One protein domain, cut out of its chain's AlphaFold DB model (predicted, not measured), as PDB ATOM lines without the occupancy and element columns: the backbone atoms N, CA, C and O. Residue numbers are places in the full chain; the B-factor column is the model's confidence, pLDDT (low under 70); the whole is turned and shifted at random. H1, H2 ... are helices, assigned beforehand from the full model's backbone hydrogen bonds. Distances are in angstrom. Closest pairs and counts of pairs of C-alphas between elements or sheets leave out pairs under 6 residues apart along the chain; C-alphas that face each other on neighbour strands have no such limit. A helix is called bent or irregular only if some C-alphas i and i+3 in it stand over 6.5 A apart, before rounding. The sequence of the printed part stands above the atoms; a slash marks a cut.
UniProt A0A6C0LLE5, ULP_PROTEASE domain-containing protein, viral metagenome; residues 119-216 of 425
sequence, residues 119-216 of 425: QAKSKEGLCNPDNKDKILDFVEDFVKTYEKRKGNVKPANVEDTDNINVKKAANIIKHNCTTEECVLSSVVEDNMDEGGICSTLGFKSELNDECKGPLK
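AT A GLANCE: This is residues 119 to 216 of the 425 residues of the protein "ULP_PROTEASE domain-containing protein" of viral metagenome (UniProt A0A6C0LLE5). Two short helices, H2 and H3, pack crosswise on the middle of one long helix, H1; small H4 touches no helix, and the loop of residues 204 to 209 sticks out. The printed part has 98 residues with four named helices, H1 to H4 in chain order, and no named strand: all helix, with 43 residues in helices, under half. It is compact, radius of gyration of the C-alphas 13.4 A, but flat, spanning 41 by 36 by 19 A.

HOW THE PARTS SIT: Look at H1, residues 129 to 150: residues 136 to 143 alone touch H2, residues 164 to 169, closest at C-alphas 140 and 165, 5.4 A. Residues 135 to 139 alone touch H3, residues 180 to 189, closest at C-alphas 139 and 187, 6.9 A. H2 and H3 touch at a steep tilt of 46 degrees. Every O i to N i+4 pair is within hydrogen-bond range in H2 and H3; H1 has 15 of 18.

IN THESE COORDINATES: Find C-alpha 129 at (219.340, 288.161, 313.883); irregular H1, with C-alphas 130 and 133 7.6 A apart, runs 32.4 A. H4, residues 196 to 200, ends at (214.095, 305.507, 313.588).

THE WHOLE: The printed part has no cut; the H1 to H2 link is long. pLDDT is under 70 at residues 119 to 131 and 192 to 213.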
ATOM      1  N   GLN A 119     223.788 280.154 313.690       35.41
ATOM      2  CA  GLN A 119     225.221 280.294 314.021       35.41
ATOM      3  C   GLN A 119     226.016 281.052 312.935       35.41
ATOM      4  O   GLN A 119     226.936 281.795 313.265       35.41
ATOM      5  N   ALA A 120     225.667 280.921 311.650       34.34
ATOM      6  CA  ALA A 120     226.359 281.599 310.549       34.34
ATOM      7  C   ALA A 120     225.933 283.067 310.379       34.34
ATOM      8  O   ALA A 120     226.774 283.900 310.041       34.34
ATOM      9  N   LYS A 121     224.663 283.417 310.646       34.97
ATOM     10  CA  LYS A 121     224.200 284.817 310.705       34.97
ATOM     11  C   LYS A 121     224.537 285.497 312.036       34.97
ATOM     12  O   LYS A 121     224.729 286.710 312.066       34.97
ATOM     13  N   SER A 122     224.650 284.733 313.123       41.06
ATOM     14  CA  SER A 122     225.033 285.209 314.456       41.06
ATOM     15  C   SER A 122     226.194 284.367 314.999       41.06
ATOM     16  O   SER A 122     226.012 283.547 315.902       41.06
ATOM     17  N   LYS A 123     227.409 284.613 314.478       43.94
ATOM     18  CA  LYS A 123     228.674 284.185 315.105       43.94
ATOM     19  C   LYS A 123     228.769 284.826 316.486       43.94
ATOM     20  O   LYS A 123     229.249 285.947 316.605       43.94
ATOM     21  N   GLU A 124     228.206 284.169 317.495       51.62
ATOM     22  CA  GLU A 124     228.088 284.678 318.868       51.62
ATOM     23  C   GLU A 124     227.377 286.050 318.972       51.62
ATOM     24  O   GLU A 124     227.328 286.643 320.038       51.62
ATOM     25  N   GLY A 125     226.825 286.595 317.887       57.47
ATOM     26  CA  GLY A 125     226.884 288.043 317.663       57.47
ATOM     27  C   GLY A 125     226.026 288.898 318.594       57.47
ATOM     28  O   GLY A 125     224.967 288.470 319.046       57.47
ATOM     29  N   LEU A 126     226.454 290.138 318.806       66.19
ATOM     30  CA  LEU A 126     225.781 291.179 319.582       66.19
ATOM     31  C   LEU A 126     224.279 291.349 319.302       66.19
ATOM     32  O   LEU A 126     223.485 291.619 320.204       66.19
ATOM     33  N   CYS A 127     223.908 291.260 318.028       62.94
ATOM     34  CA  CYS A 127     222.610 291.678 317.519       62.94
ATOM     35  C   CYS A 127     221.607 290.521 317.528       62.94
ATOM     36  O   CYS A 127     221.974 289.366 317.282       62.94
ATOM     37  N   ASN A 128     220.326 290.835 317.736       64.69
ATOM     38  CA  ASN A 128     219.259 289.900 317.382       64.69
ATOM     39  C   ASN A 128     219.288 289.692 315.841       64.69
ATOM     40  O   ASN A 128     219.463 290.690 315.127       64.69
ATOM     41  N   PRO A 129     219.181 288.451 315.313       57.06
ATOM     42  CA  PRO A 129     219.340 288.161 313.883       57.06
ATOM     43  C   PRO A 129     218.527 289.068 312.946       57.06
ATOM     44  O   PRO A 129     219.076 289.556 311.958       57.06
ATOM     45  N   ASP A 130     217.279 289.384 313.304       59.75
ATOM     46  CA  ASP A 130     216.349 290.190 312.489       59.75
ATOM     47  C   ASP A 130     216.695 291.690 312.427       59.75
ATOM     48  O   ASP A 130     216.025 292.480 311.749       59.75
ATOM     49  N   ASN A 131     217.720 292.116 313.169       68.56
ATOM     50  CA  ASN A 131     218.101 293.517 313.299       68.56
ATOM     51  C   ASN A 131     219.516 293.829 312.803       68.56
ATOM     52  O   ASN A 131     219.875 295.006 312.812       68.56
ATOM     53  N   LYS A 132     220.318 292.845 312.355       72.81
ATOM     54  CA  LYS A 132     221.692 293.129 311.895       72.81
ATOM     55  C   LYS A 132     221.700 294.161 310.763       72.81
ATOM     56  O   LYS A 132     222.393 295.167 310.883       72.81
ATOM     57  N   ASP A 133     220.890 293.954 309.730       76.31
ATOM     58  CA  ASP A 133     220.843 294.850 308.567       76.31
ATOM     59  C   ASP A 133     220.376 296.261 308.967       76.31
ATOM     60  O   ASP A 133     221.034 297.242 308.639       76.31
ATOM     61  N   LYS A 134     219.345 296.366 309.819       77.06
ATOM     62  CA  LYS A 134     218.855 297.653 310.354       77.06
ATOM     63  C   LYS A 134     219.919 298.422 311.147       77.06
ATOM     64  O   LYS A 134     219.950 299.649 311.109       77.06
ATOM     65  N   ILE A 135     220.781 297.722 311.893       78.94
ATOM     66  CA  ILE A 135     221.912 298.353 312.589       78.94
ATOM     67  C   ILE A 135     222.952 298.832 311.575       78.94
ATOM     68  O   ILE A 135     223.487 299.924 311.737       78.94
ATOM     69  N   LEU A 136     223.248 298.049 310.533       84.69
ATOM     70  CA  LEU A 136     224.193 298.459 309.491       84.69
ATOM     71  C   LEU A 136     223.691 299.691 308.721       84.69
ATOM     72  O   LEU A 136     224.479 300.612 308.504       84.69
ATOM     73  N   ASP A 137     222.392 299.760 308.417       84.69
ATOM     74  CA  ASP A 137     221.736 300.946 307.850       84.69
ATOM     75  C   ASP A 137     221.881 302.164 308.785       84.69
ATOM     76  O   ASP A 137     222.269 303.251 308.352       84.69
ATOM     77  N   PHE A 138     221.648 301.982 310.092       84.00
ATOM     78  CA  PHE A 138     221.834 303.040 311.093       84.00
ATOM     79  C   PHE A 138     223.284 303.528 311.180       84.00
ATOM     80  O   PHE A 138     223.529 304.732 311.235       84.00
ATOM     81  N   VAL A 139     224.255 302.612 311.174       88.38
ATOM     82  CA  VAL A 139     225.692 302.933 311.191       88.38
ATOM     83  C   VAL A 139     226.087 303.694 309.927       88.38
ATOM     84  O   VAL A 139     226.860 304.651 309.999       88.38
ATOM     85  N   GLU A 140     225.539 303.321 308.771       91.44
ATOM     86  CA  GLU A 140     225.745 304.046 307.524       91.44
ATOM     87  C   GLU A 140     225.191 305.482 307.595       91.44
ATOM     88  O   GLU A 140     225.897 306.433 307.245       91.44
ATOM     89  N   ASP A 141     223.972 305.675 308.097       88.44
ATOM     90  CA  ASP A 141     223.374 307.007 308.229       88.44
ATOM     91  C   ASP A 141     224.028 307.863 309.329       88.44
ATOM     92  O   ASP A 141     224.181 309.080 309.154       88.44
ATOM     93  N   PHE A 142     224.517 307.244 310.407       89.19
ATOM     94  CA  PHE A 142     225.370 307.864 311.425       89.19
ATOM     95  C   PHE A 142     226.668 308.408 310.805       89.19
ATOM     96  O   PHE A 142     226.969 309.600 310.938       89.19
ATOM     97  N   VAL A 143     227.385 307.579 310.035       93.44
ATOM     98  CA  VAL A 143     228.605 307.979 309.310       93.44
ATOM     99  C   VAL A 143     228.307 309.100 308.312       93.44
ATOM    100  O   VAL A 143     228.944 310.151 308.379       93.44
ATOM    101  N   LYS A 144     227.298 308.953 307.439       93.25
ATOM    102  CA  LYS A 144     226.899 310.004 306.477       93.25
ATOM    103  C   LYS A 144     226.576 311.329 307.171       93.25
ATOM    104  O   LYS A 144     226.904 312.399 306.653       93.25
ATOM    105  N   THR A 145     225.899 311.282 308.318       90.62
ATOM    106  CA  THR A 145     225.512 312.475 309.084       90.62
ATOM    107  C   THR A 145     226.724 313.162 309.704       90.62
ATOM    108  O   THR A 145     226.807 314.393 309.677       90.62
ATOM    109  N   TYR A 146     227.695 312.392 310.199       92.12
ATOM    110  CA  TYR A 146     228.967 312.928 310.669       92.12
ATOM    111  C   TYR A 146     229.778 313.551 309.523       92.12
ATOM    112  O   TYR A 146     230.214 314.697 309.634       92.12
ATOM    113  N   GLU A 147     229.918 312.854 308.392       94.69
ATOM    114  CA  GLU A 147     230.715 313.321 307.249       94.69
ATOM    115  C   GLU A 147     230.174 314.624 306.646       94.69
ATOM    116  O   GLU A 147     230.950 315.529 306.338       94.69
ATOM    117  N   LYS A 148     228.844 314.790 306.590       93.69
ATOM    118  CA  LYS A 148     228.194 316.062 306.218       93.69
ATOM    119  C   LYS A 148     228.537 317.230 307.156       93.69
ATOM    120  O   LYS A 148     228.482 318.378 306.727       93.69
ATOM    121  N   ARG A 149     228.850 316.963 308.431       91.88
ATOM    122  CA  ARG A 149     229.114 317.978 309.472       91.88
ATOM    123  C   ARG A 149     230.604 318.247 309.712       91.88
ATOM    124  O   ARG A 149     230.947 319.333 310.178       91.88
ATOM    125  N   LYS A 150     231.471 317.257 309.479       93.62
ATOM    126  CA  LYS A 150     232.894 317.270 309.877       93.62
ATOM    127  C   LYS A 150     233.875 316.905 308.756       93.62
ATOM    128  O   LYS A 150     235.077 317.058 308.954       93.62
ATOM    129  N   GLY A 151     233.388 316.496 307.584       92.69
ATOM    130  CA  GLY A 151     234.209 316.034 306.463       92.69
ATOM    131  C   GLY A 151     234.437 314.519 306.463       92.69
ATOM    132  O   GLY A 151     234.073 313.819 307.403       92.69
ATOM    133  N   ASN A 152     235.019 314.016 305.371       93.44
ATOM    134  CA  ASN A 152     235.216 312.585 305.116       93.44
ATOM    135  C   ASN A 152     236.082 311.904 306.192       93.44
ATOM    136  O   ASN A 152     237.196 312.348 306.481       93.44
ATOM    137  N   VAL A 153     235.595 310.784 306.721       94.12
ATOM    138  CA  VAL A 153     236.244 309.976 307.755       94.12
ATOM    139  C   VAL A 153     237.033 308.844 307.100       94.12
ATOM    140  O   VAL A 153     236.562 308.163 306.188       94.12
ATOM    141  N   LYS A 154     238.269 308.627 307.563       93.88
ATOM    142  CA  LYS A 154     239.081 307.480 307.134       93.88
ATOM    143  C   LYS A 154     238.629 306.214 307.874       93.88
ATOM    144  O   LYS A 154     238.309 306.312 309.058       93.88
ATOM    145  N   PRO A 155     238.636 305.033 307.235       93.44
ATOM    146  CA  PRO A 155     238.373 303.776 307.929       93.44
ATOM    147  C   PRO A 155     239.492 303.436 308.927       93.44
ATOM    148  O   PRO A 155     240.669 303.662 308.646       93.44
ATOM    149  N   ALA A 156     239.116 302.888 310.081       91.94
ATOM    150  CA  ALA A 156     240.006 302.260 311.051       91.94
ATOM    151  C   ALA A 156     240.359 300.818 310.645       91.94
ATOM    152  O   ALA A 156     239.760 300.244 309.731       91.94
ATOM    153  N   ASN A 157     241.306 300.218 311.371       90.06
ATOM    154  CA  ASN A 157     241.525 298.777 311.327       90.06
ATOM    155  C   ASN A 157     240.564 298.090 312.310       90.06
ATOM    156  O   ASN A 157     240.662 298.313 313.513       90.06
ATOM    157  N   VAL A 158     239.653 297.273 311.783       86.50
ATOM    158  CA  VAL A 158     238.700 296.453 312.545       86.50
ATOM    159  C   VAL A 158     238.847 295.031 312.007       86.50
ATOM    160  O   VAL A 158     238.785 294.841 310.791       86.50
ATOM    161  N   GLU A 159     239.144 294.079 312.888       79.31
ATOM    162  CA  GLU A 159     239.803 292.805 312.553       79.31
ATOM    163  C   GLU A 159     238.892 291.778 311.861       79.31
ATOM    164  O   GLU A 159     239.369 290.934 311.105       79.31
ATOM    165  N   ASP A 160     237.586 291.850 312.110       74.75
ATOM    166  CA  ASP A 160     236.585 290.818 311.816       74.75
ATOM    167  C   ASP A 160     235.483 291.269 310.836       74.75
ATOM    168  O   ASP A 160     234.529 290.527 310.597       74.75
ATOM    169  N   THR A 161     235.618 292.458 310.237       81.06
ATOM    170  CA  THR A 161     234.643 293.019 309.288       81.06
ATOM    171  C   THR A 161     235.294 293.547 308.021       81.06
ATOM    172  O   THR A 161     236.423 294.029 308.045       81.06
ATOM    173  N   ASP A 162     234.535 293.570 306.928       84.88
ATOM    174  CA  ASP A 162     234.855 294.321 305.708       84.88
ATOM    175  C   ASP A 162     233.922 295.515 305.473       84.88
ATOM    176  O   ASP A 162     234.098 296.266 304.512       84.88
ATOM    177  N   ASN A 163     232.960 295.757 306.370       88.19
ATOM    178  CA  ASN A 163     232.028 296.863 306.216       88.19
ATOM    179  C   ASN A 163     232.745 298.215 306.407       88.19
ATOM    180  O   ASN A 163     233.209 298.567 307.496       88.19
ATOM    181  N   ILE A 164     232.812 298.999 305.327       92.75
ATOM    182  CA  ILE A 164     233.498 300.296 305.306       92.75
ATOM    183  C   ILE A 164     232.867 301.320 306.258       92.75
ATOM    184  O   ILE A 164     233.590 302.123 306.847       92.75
ATOM    185  N   ASN A 165     231.547 301.276 306.458       94.19
ATOM    186  CA  ASN A 165     230.841 302.186 307.356       94.19
ATOM    187  C   ASN A 165     231.111 301.822 308.818       94.19
ATOM    188  O   ASN A 165     231.366 302.718 309.613       94.19
ATOM    189  N   VAL A 166     231.200 300.530 309.158       91.06
ATOM    190  CA  VAL A 166     231.673 300.082 310.483       91.06
ATOM    191  C   VAL A 166     233.113 300.555 310.722       91.06
ATOM    192  O   VAL A 166     233.390 301.210 311.725       91.06
ATOM    193  N   LYS A 167     234.026 300.334 309.765       94.38
ATOM    194  CA  LYS A 167     235.418 300.813 309.873       94.38
ATOM    195  C   LYS A 167     235.513 302.338 309.999       94.38
ATOM    196  O   LYS A 167     236.385 302.826 310.711       94.38
ATOM    197  N   LYS A 168     234.642 303.115 309.344       95.69
ATOM    198  CA  LYS A 168     234.561 304.576 309.538       95.69
ATOM    199  C   LYS A 168     234.003 304.941 310.917       95.69
ATOM    200  O   LYS A 168     234.586 305.787 311.588       95.69
ATOM    201  N   ALA A 169     232.920 304.298 311.352       93.88
ATOM    202  CA  ALA A 169     232.268 304.559 312.634       93.88
ATOM    203  C   ALA A 169     233.204 304.331 313.830       93.88
ATOM    204  O   ALA A 169     233.163 305.117 314.773       93.88
ATOM    205  N   ALA A 170     234.112 303.353 313.745       93.44
ATOM    206  CA  ALA A 170     235.165 303.109 314.734       93.44
ATOM    207  C   ALA A 170     236.062 304.336 315.026       93.44
ATOM    208  O   ALA A 170     236.549 304.479 316.140       93.44
ATOM    209  N   ASN A 171     236.249 305.245 314.059       93.62
ATOM    210  CA  ASN A 171     236.988 306.507 314.239       93.62
ATOM    211  C   ASN A 171     236.095 307.697 314.661       93.62
ATOM    212  O   ASN A 171     236.598 308.808 314.830       93.62
ATOM    213  N   ILE A 172     234.777 307.497 314.771       92.75
ATOM    214  CA  ILE A 172     233.791 308.521 315.157       92.75
ATOM    215  C   ILE A 172     233.366 308.344 316.621       92.75
ATOM    216  O   ILE A 172     233.200 309.338 317.333       92.75
ATOM    217  N   ILE A 173     233.168 307.097 317.054       90.19
ATOM    218  CA  ILE A 173     232.821 306.744 318.437       90.19
ATOM    219  C   ILE A 173     233.953 307.094 319.413       90.19
ATOM    220  O   ILE A 173     235.115 307.229 319.034       90.19
ATOM    221  N   LYS A 174     233.618 307.222 320.701       86.44
ATOM    222  CA  LYS A 174     234.601 307.534 321.760       86.44
ATOM    223  C   LYS A 174     235.416 306.317 322.217       86.44
ATOM    224  O   LYS A 174     236.375 306.475 322.972       86.44
ATOM    225  N   HIS A 175     235.006 305.120 321.809       85.81
ATOM    226  CA  HIS A 175     235.498 303.840 322.311       85.81
ATOM    227  C   HIS A 175     236.563 303.265 321.371       85.81
ATOM    228  O   HIS A 175     236.395 303.276 320.154       85.81
ATOM    229  N   ASN A 176     237.657 302.739 321.924       86.75
ATOM    230  CA  ASN A 176     238.755 302.173 321.134       86.75
ATOM    231  C   ASN A 176     238.444 300.728 320.700       86.75
ATOM    232  O   ASN A 176     238.977 299.772 321.263       86.75
ATOM    233  N   CYS A 177     237.543 300.580 319.730       83.38
ATOM    234  CA  CYS A 177     237.063 299.289 319.244       83.38
ATOM    235  C   CYS A 177     237.940 298.684 318.137       83.38
ATOM    236  O   CYS A 177     238.236 299.343 317.144       83.38
ATOM    237  N   THR A 178     238.262 297.392 318.266       82.88
ATOM    238  CA  THR A 178     238.978 296.598 317.245       82.88
ATOM    239  C   THR A 178     238.106 295.550 316.541       82.88
ATOM    240  O   THR A 178     238.566 294.952 315.571       82.88
ATOM    241  N   THR A 179     236.851 295.351 316.969       79.81
ATOM    242  CA  THR A 179     235.907 294.357 316.411       79.81
ATOM    243  C   THR A 179     234.572 294.973 315.978       79.81
ATOM    244  O   THR A 179     234.155 296.004 316.511       79.81
ATOM    245  N   GLU A 180     233.870 294.324 315.042       82.56
ATOM    246  CA  GLU A 180     232.526 294.689 314.571       82.56
ATOM    247  C   GLU A 180     231.553 294.763 315.748       82.56
ATOM    248  O   GLU A 180     230.871 295.769 315.917       82.56
ATOM    249  N   GLU A 181     231.547 293.737 316.606       77.25
ATOM    250  CA  GLU A 181     230.716 293.675 317.815       77.25
ATOM    251  C   GLU A 181     230.925 294.905 318.715       77.25
ATOM    252  O   GLU A 181     229.945 295.531 319.122       77.25
ATOM    253  N   CYS A 182     232.169 295.329 318.960       79.44
ATOM    254  CA  CYS A 182     232.440 296.532 319.751       79.44
ATOM    255  C   CYS A 182     231.893 297.795 319.066       79.44
ATOM    256  O   CYS A 182     231.145 298.554 319.681       79.44
ATOM    257  N   VAL A 183     232.196 298.002 317.777       85.81
ATOM    258  CA  VAL A 183     231.762 299.208 317.049       85.81
ATOM    259  C   VAL A 183     230.238 299.304 316.986       85.81
ATOM    260  O   VAL A 183     229.684 300.372 317.243       85.81
ATOM    261  N   LEU A 184     229.549 298.202 316.671       84.25
ATOM    262  CA  LEU A 184     228.087 298.171 316.607       84.25
ATOM    263  C   LEU A 184     227.452 298.412 317.986       84.25
ATOM    264  O   LEU A 184     226.445 299.117 318.060       84.25
ATOM    265  N   SER A 185     228.057 297.895 319.066       79.31
ATOM    266  CA  SER A 185     227.629 298.176 320.449       79.31
ATOM    267  C   SER A 185     227.707 299.664 320.739       79.31
ATOM    268  O   SER A 185     226.693 300.287 321.038       79.31
ATOM    269  N   SER A 186     228.895 300.247 320.569       83.19
ATOM    270  CA  SER A 186     229.160 301.647 320.879       83.19
ATOM    271  C   SER A 186     228.324 302.611 320.042       83.19
ATOM    272  O   SER A 186     227.840 303.599 320.579       83.19
ATOM    273  N   VAL A 187     228.107 302.339 318.748       85.44
ATOM    274  CA  VAL A 187     227.232 303.180 317.911       85.44
ATOM    275  C   VAL A 187     225.782 303.118 318.388       85.44
ATOM    276  O   VAL A 187     225.111 304.147 318.400       85.44
ATOM    277  N   VAL A 188     225.284 301.950 318.801       80.12
ATOM    278  CA  VAL A 188     223.934 301.843 319.370       80.12
ATOM    279  C   VAL A 188     223.866 302.566 320.718       80.12
ATOM    280  O   VAL A 188     222.992 303.404 320.902       80.12
ATOM    281  N   GLU A 189     224.796 302.297 321.634       77.38
ATOM    282  CA  GLU A 189     224.801 302.825 323.005       77.38
ATOM    283  C   GLU A 189     225.002 304.340 323.072       77.38
ATOM    284  O   GLU A 189     224.188 305.019 323.697       77.38
ATOM    285  N   ASP A 190     225.988 304.893 322.354       79.12
ATOM    286  CA  ASP A 190     226.239 306.343 322.291       79.12
ATOM    287  C   ASP A 190     225.035 307.124 321.700       79.12
ATOM    288  O   ASP A 190     225.003 308.351 321.799       79.12
ATOM    289  N   ASN A 191     224.049 306.440 321.092       75.25
ATOM    290  CA  ASN A 191     222.856 307.024 320.463       75.25
ATOM    291  C   ASN A 191     221.514 306.453 321.001       75.25
ATOM    292  O   ASN A 191     220.457 306.761 320.441       75.25
ATOM    293  N   MET A 192     221.515 305.635 322.068       66.75
ATOM    294  CA  MET A 192     220.284 305.033 322.619       66.75
ATOM    295  C   MET A 192     219.388 306.063 323.324       66.75
ATOM    296  O   MET A 192     218.168 306.028 323.149       66.75
ATOM    297  N   ASP A 193     219.986 307.011 324.050       57.75
ATOM    298  CA  ASP A 193     219.261 307.969 324.897       57.75
ATOM    299  C   ASP A 193     218.684 309.184 324.143       57.75
ATOM    300  O   ASP A 193     217.795 309.863 324.660       57.75
ATOM    301  N   GLU A 194     219.105 309.462 322.901       55.16
ATOM    302  CA  GLU A 194     218.615 310.620 322.123       55.16
ATOM    303  C   GLU A 194     217.176 310.440 321.572       55.16
ATOM    304  O   GLU A 194     216.772 311.117 320.628       55.16
ATOM    305  N   GLY A 195     216.386 309.494 322.102       52.41
ATOM    306  CA  GLY A 195     214.998 309.197 321.690       52.41
ATOM    307  C   GLY A 195     214.828 308.740 320.227       52.41
ATOM    308  O   GLY A 195     213.712 308.473 319.766       52.41
ATOM    309  N   GLY A 196     215.937 308.665 319.490       54.69
ATOM    310  CA  GLY A 196     215.986 308.585 318.037       54.69
ATOM    311  C   GLY A 196     216.169 307.174 317.503       54.69
ATOM    312  O   GLY A 196     215.477 306.804 316.563       54.69
ATOM    313  N   ILE A 197     217.053 306.356 318.083       60.97
ATOM    314  CA  ILE A 197     217.373 305.045 317.491       60.97
ATOM    315  C   ILE A 197     216.163 304.097 317.489       60.97
ATOM    316  O   ILE A 197     215.900 303.409 316.509       60.97
ATOM    317  N   CYS A 198     215.356 304.127 318.549       59.34
ATOM    318  CA  CYS A 198     214.177 303.278 318.706       59.34
ATOM    319  C   CYS A 198     213.054 303.669 317.740       59.34
ATOM    320  O   CYS A 198     212.472 302.820 317.069       59.34
ATOM    321  N   SER A 199     212.795 304.973 317.624       57.09
ATOM    322  CA  SER A 199     211.797 305.532 316.711       57.09
ATOM    323  C   SER A 199     212.224 305.407 315.241       57.09
ATOM    324  O   SER A 199     211.401 305.050 314.401       57.09
ATOM    325  N   THR A 200     213.512 305.606 314.941       57.28
ATOM    326  CA  THR A 200     214.095 305.507 313.588       57.28
ATOM    327  C   THR A 200     214.140 304.063 313.087       57.28
ATOM    328  O   THR A 200     213.805 303.810 311.935       57.28
ATOM    329  N   LEU A 201     214.476 303.095 313.950       59.81
ATOM    330  CA  LEU A 201     214.497 301.664 313.602       59.81
ATOM    331  C   LEU A 201     213.128 300.972 313.723       59.81
ATOM    332  O   LEU A 201     213.029 299.756 313.552       59.81
ATOM    333  N   GLY A 202     212.063 301.730 314.004       55.25
ATOM    334  CA  GLY A 202     210.694 301.214 314.071       55.25
ATOM    335  C   GLY A 202     210.389 300.347 315.298       55.25
ATOM    336  O   GLY A 202     209.350 299.684 315.325       55.25
ATOM    337  N   PHE A 203     211.244 300.364 316.326       57.62
ATOM    338  CA  PHE A 203     210.971 299.741 317.621       57.62
ATOM    339  C   PHE A 203     209.924 300.561 318.377       57.62
ATOM    340  O   PHE A 203     210.237 301.436 319.185       57.62
ATOM    341  N   LYS A 204     208.649 300.271 318.107       46.84
ATOM    342  CA  LYS A 204     207.539 300.772 318.917       46.84
ATOM    343  C   LYS A 204     207.689 300.247 320.343       46.84
ATOM    344  O   LYS A 204     207.722 299.038 320.553       46.84
ATOM    345  N   SER A 205     207.713 301.154 321.314       44.75
ATOM    346  CA  SER A 205     207.500 300.820 322.720       44.75
ATOM    347  C   SER A 205     206.024 300.460 322.916       44.75
ATOM    348  O   SER A 205     205.196 301.324 323.226       44.75
ATOM    349  N   GLU A 206     205.661 299.202 322.676       40.59
ATOM    350  CA  GLU A 206     204.348 298.712 323.079       40.59
ATOM    351  C   GLU A 206     204.310 298.629 324.611       40.59
ATOM    352  O   GLU A 206     204.912 297.750 325.212       40.59
ATOM    353  N   LEU A 207     203.597 299.578 325.233       37.56
ATOM    354  CA  LEU A 207     203.244 299.603 326.661       37.56
ATOM    355  C   LEU A 207     204.429 299.604 327.647       37.56
ATOM    356  O   LEU A 207     204.672 298.617 328.331       37.56
ATOM    357  N   ASN A 208     205.080 300.760 327.821       44.62
ATOM    358  CA  ASN A 208     206.080 301.032 328.872       44.62
ATOM    359  C   ASN A 208     207.333 300.133 328.905       44.62
ATOM    360  O   ASN A 208     208.209 300.392 329.729       44.62
ATOM    361  N   ASP A 209     207.466 299.146 328.017       50.88
ATOM    362  CA  ASP A 209     208.730 298.445 327.813       50.88
ATOM    363  C   ASP A 209     209.791 299.462 327.364       50.88
ATOM    364  O   ASP A 209     209.678 300.099 326.309       50.88
ATOM    365  N   GLU A 210     210.824 299.618 328.198       54.78
ATOM    366  CA  GLU A 210     212.043 300.353 327.867       54.78
ATOM    367  C   GLU A 210     212.549 299.910 326.495       54.78
ATOM    368  O   GLU A 210     212.533 298.718 326.173       54.78
ATOM    369  N   CYS A 211     213.060 300.839 325.689       58.66
ATOM    370  CA  CYS A 211     213.641 300.460 324.412       58.66
ATOM    371  C   CYS A 211     214.901 299.606 324.624       58.66
ATOM    372  O   CYS A 211     216.007 300.118 324.772       58.66
ATOM    373  N   LYS A 212     214.742 298.279 324.574       63.03
ATOM    374  CA  LYS A 212     215.858 297.321 324.636       63.03
ATOM    375  C   LYS A 212     216.729 297.330 323.367       63.03
ATOM    376  O   LYS A 212     217.800 296.728 323.343       63.03
ATOM    377  N   GLY A 213     216.306 298.071 322.339       65.69
ATOM    378  CA  GLY A 213     217.062 298.308 321.115       65.69
ATOM    379  C   GLY A 213     217.162 297.079 320.201       65.69
ATOM    380  O   GLY A 213     216.401 296.120 320.349       65.69
ATOM    381  N   PRO A 214     218.087 297.111 319.227       70.81
ATOM    382  CA  PRO A 214     218.263 296.041 318.245       70.81
ATOM    383  C   PRO A 214     219.211 294.914 318.708       70.81
ATOM    384  O   PRO A 214     219.378 293.916 318.000       70.81
ATOM    385  N   LEU A 215     219.859 295.079 319.866       76.50
ATOM    386  CA  LEU A 215     220.854 294.148 320.404       76.50
ATOM    387  C   LEU A 215     220.193 293.043 321.235       76.50
ATOM    388  O   LEU A 215     219.077 293.213 321.725       76.50
ATOM    389  N   LYS A 216     220.900 291.926 321.423       80.81
ATOM    390  CA  LYS A 216     220.492 290.878 322.366       80.81
ATOM    391  C   LYS A 216     220.394 291.434 323.799       80.81
ATOM    392  O   LYS A 216     221.083 292.412 324.117       80.81
TER     393      LYS A 216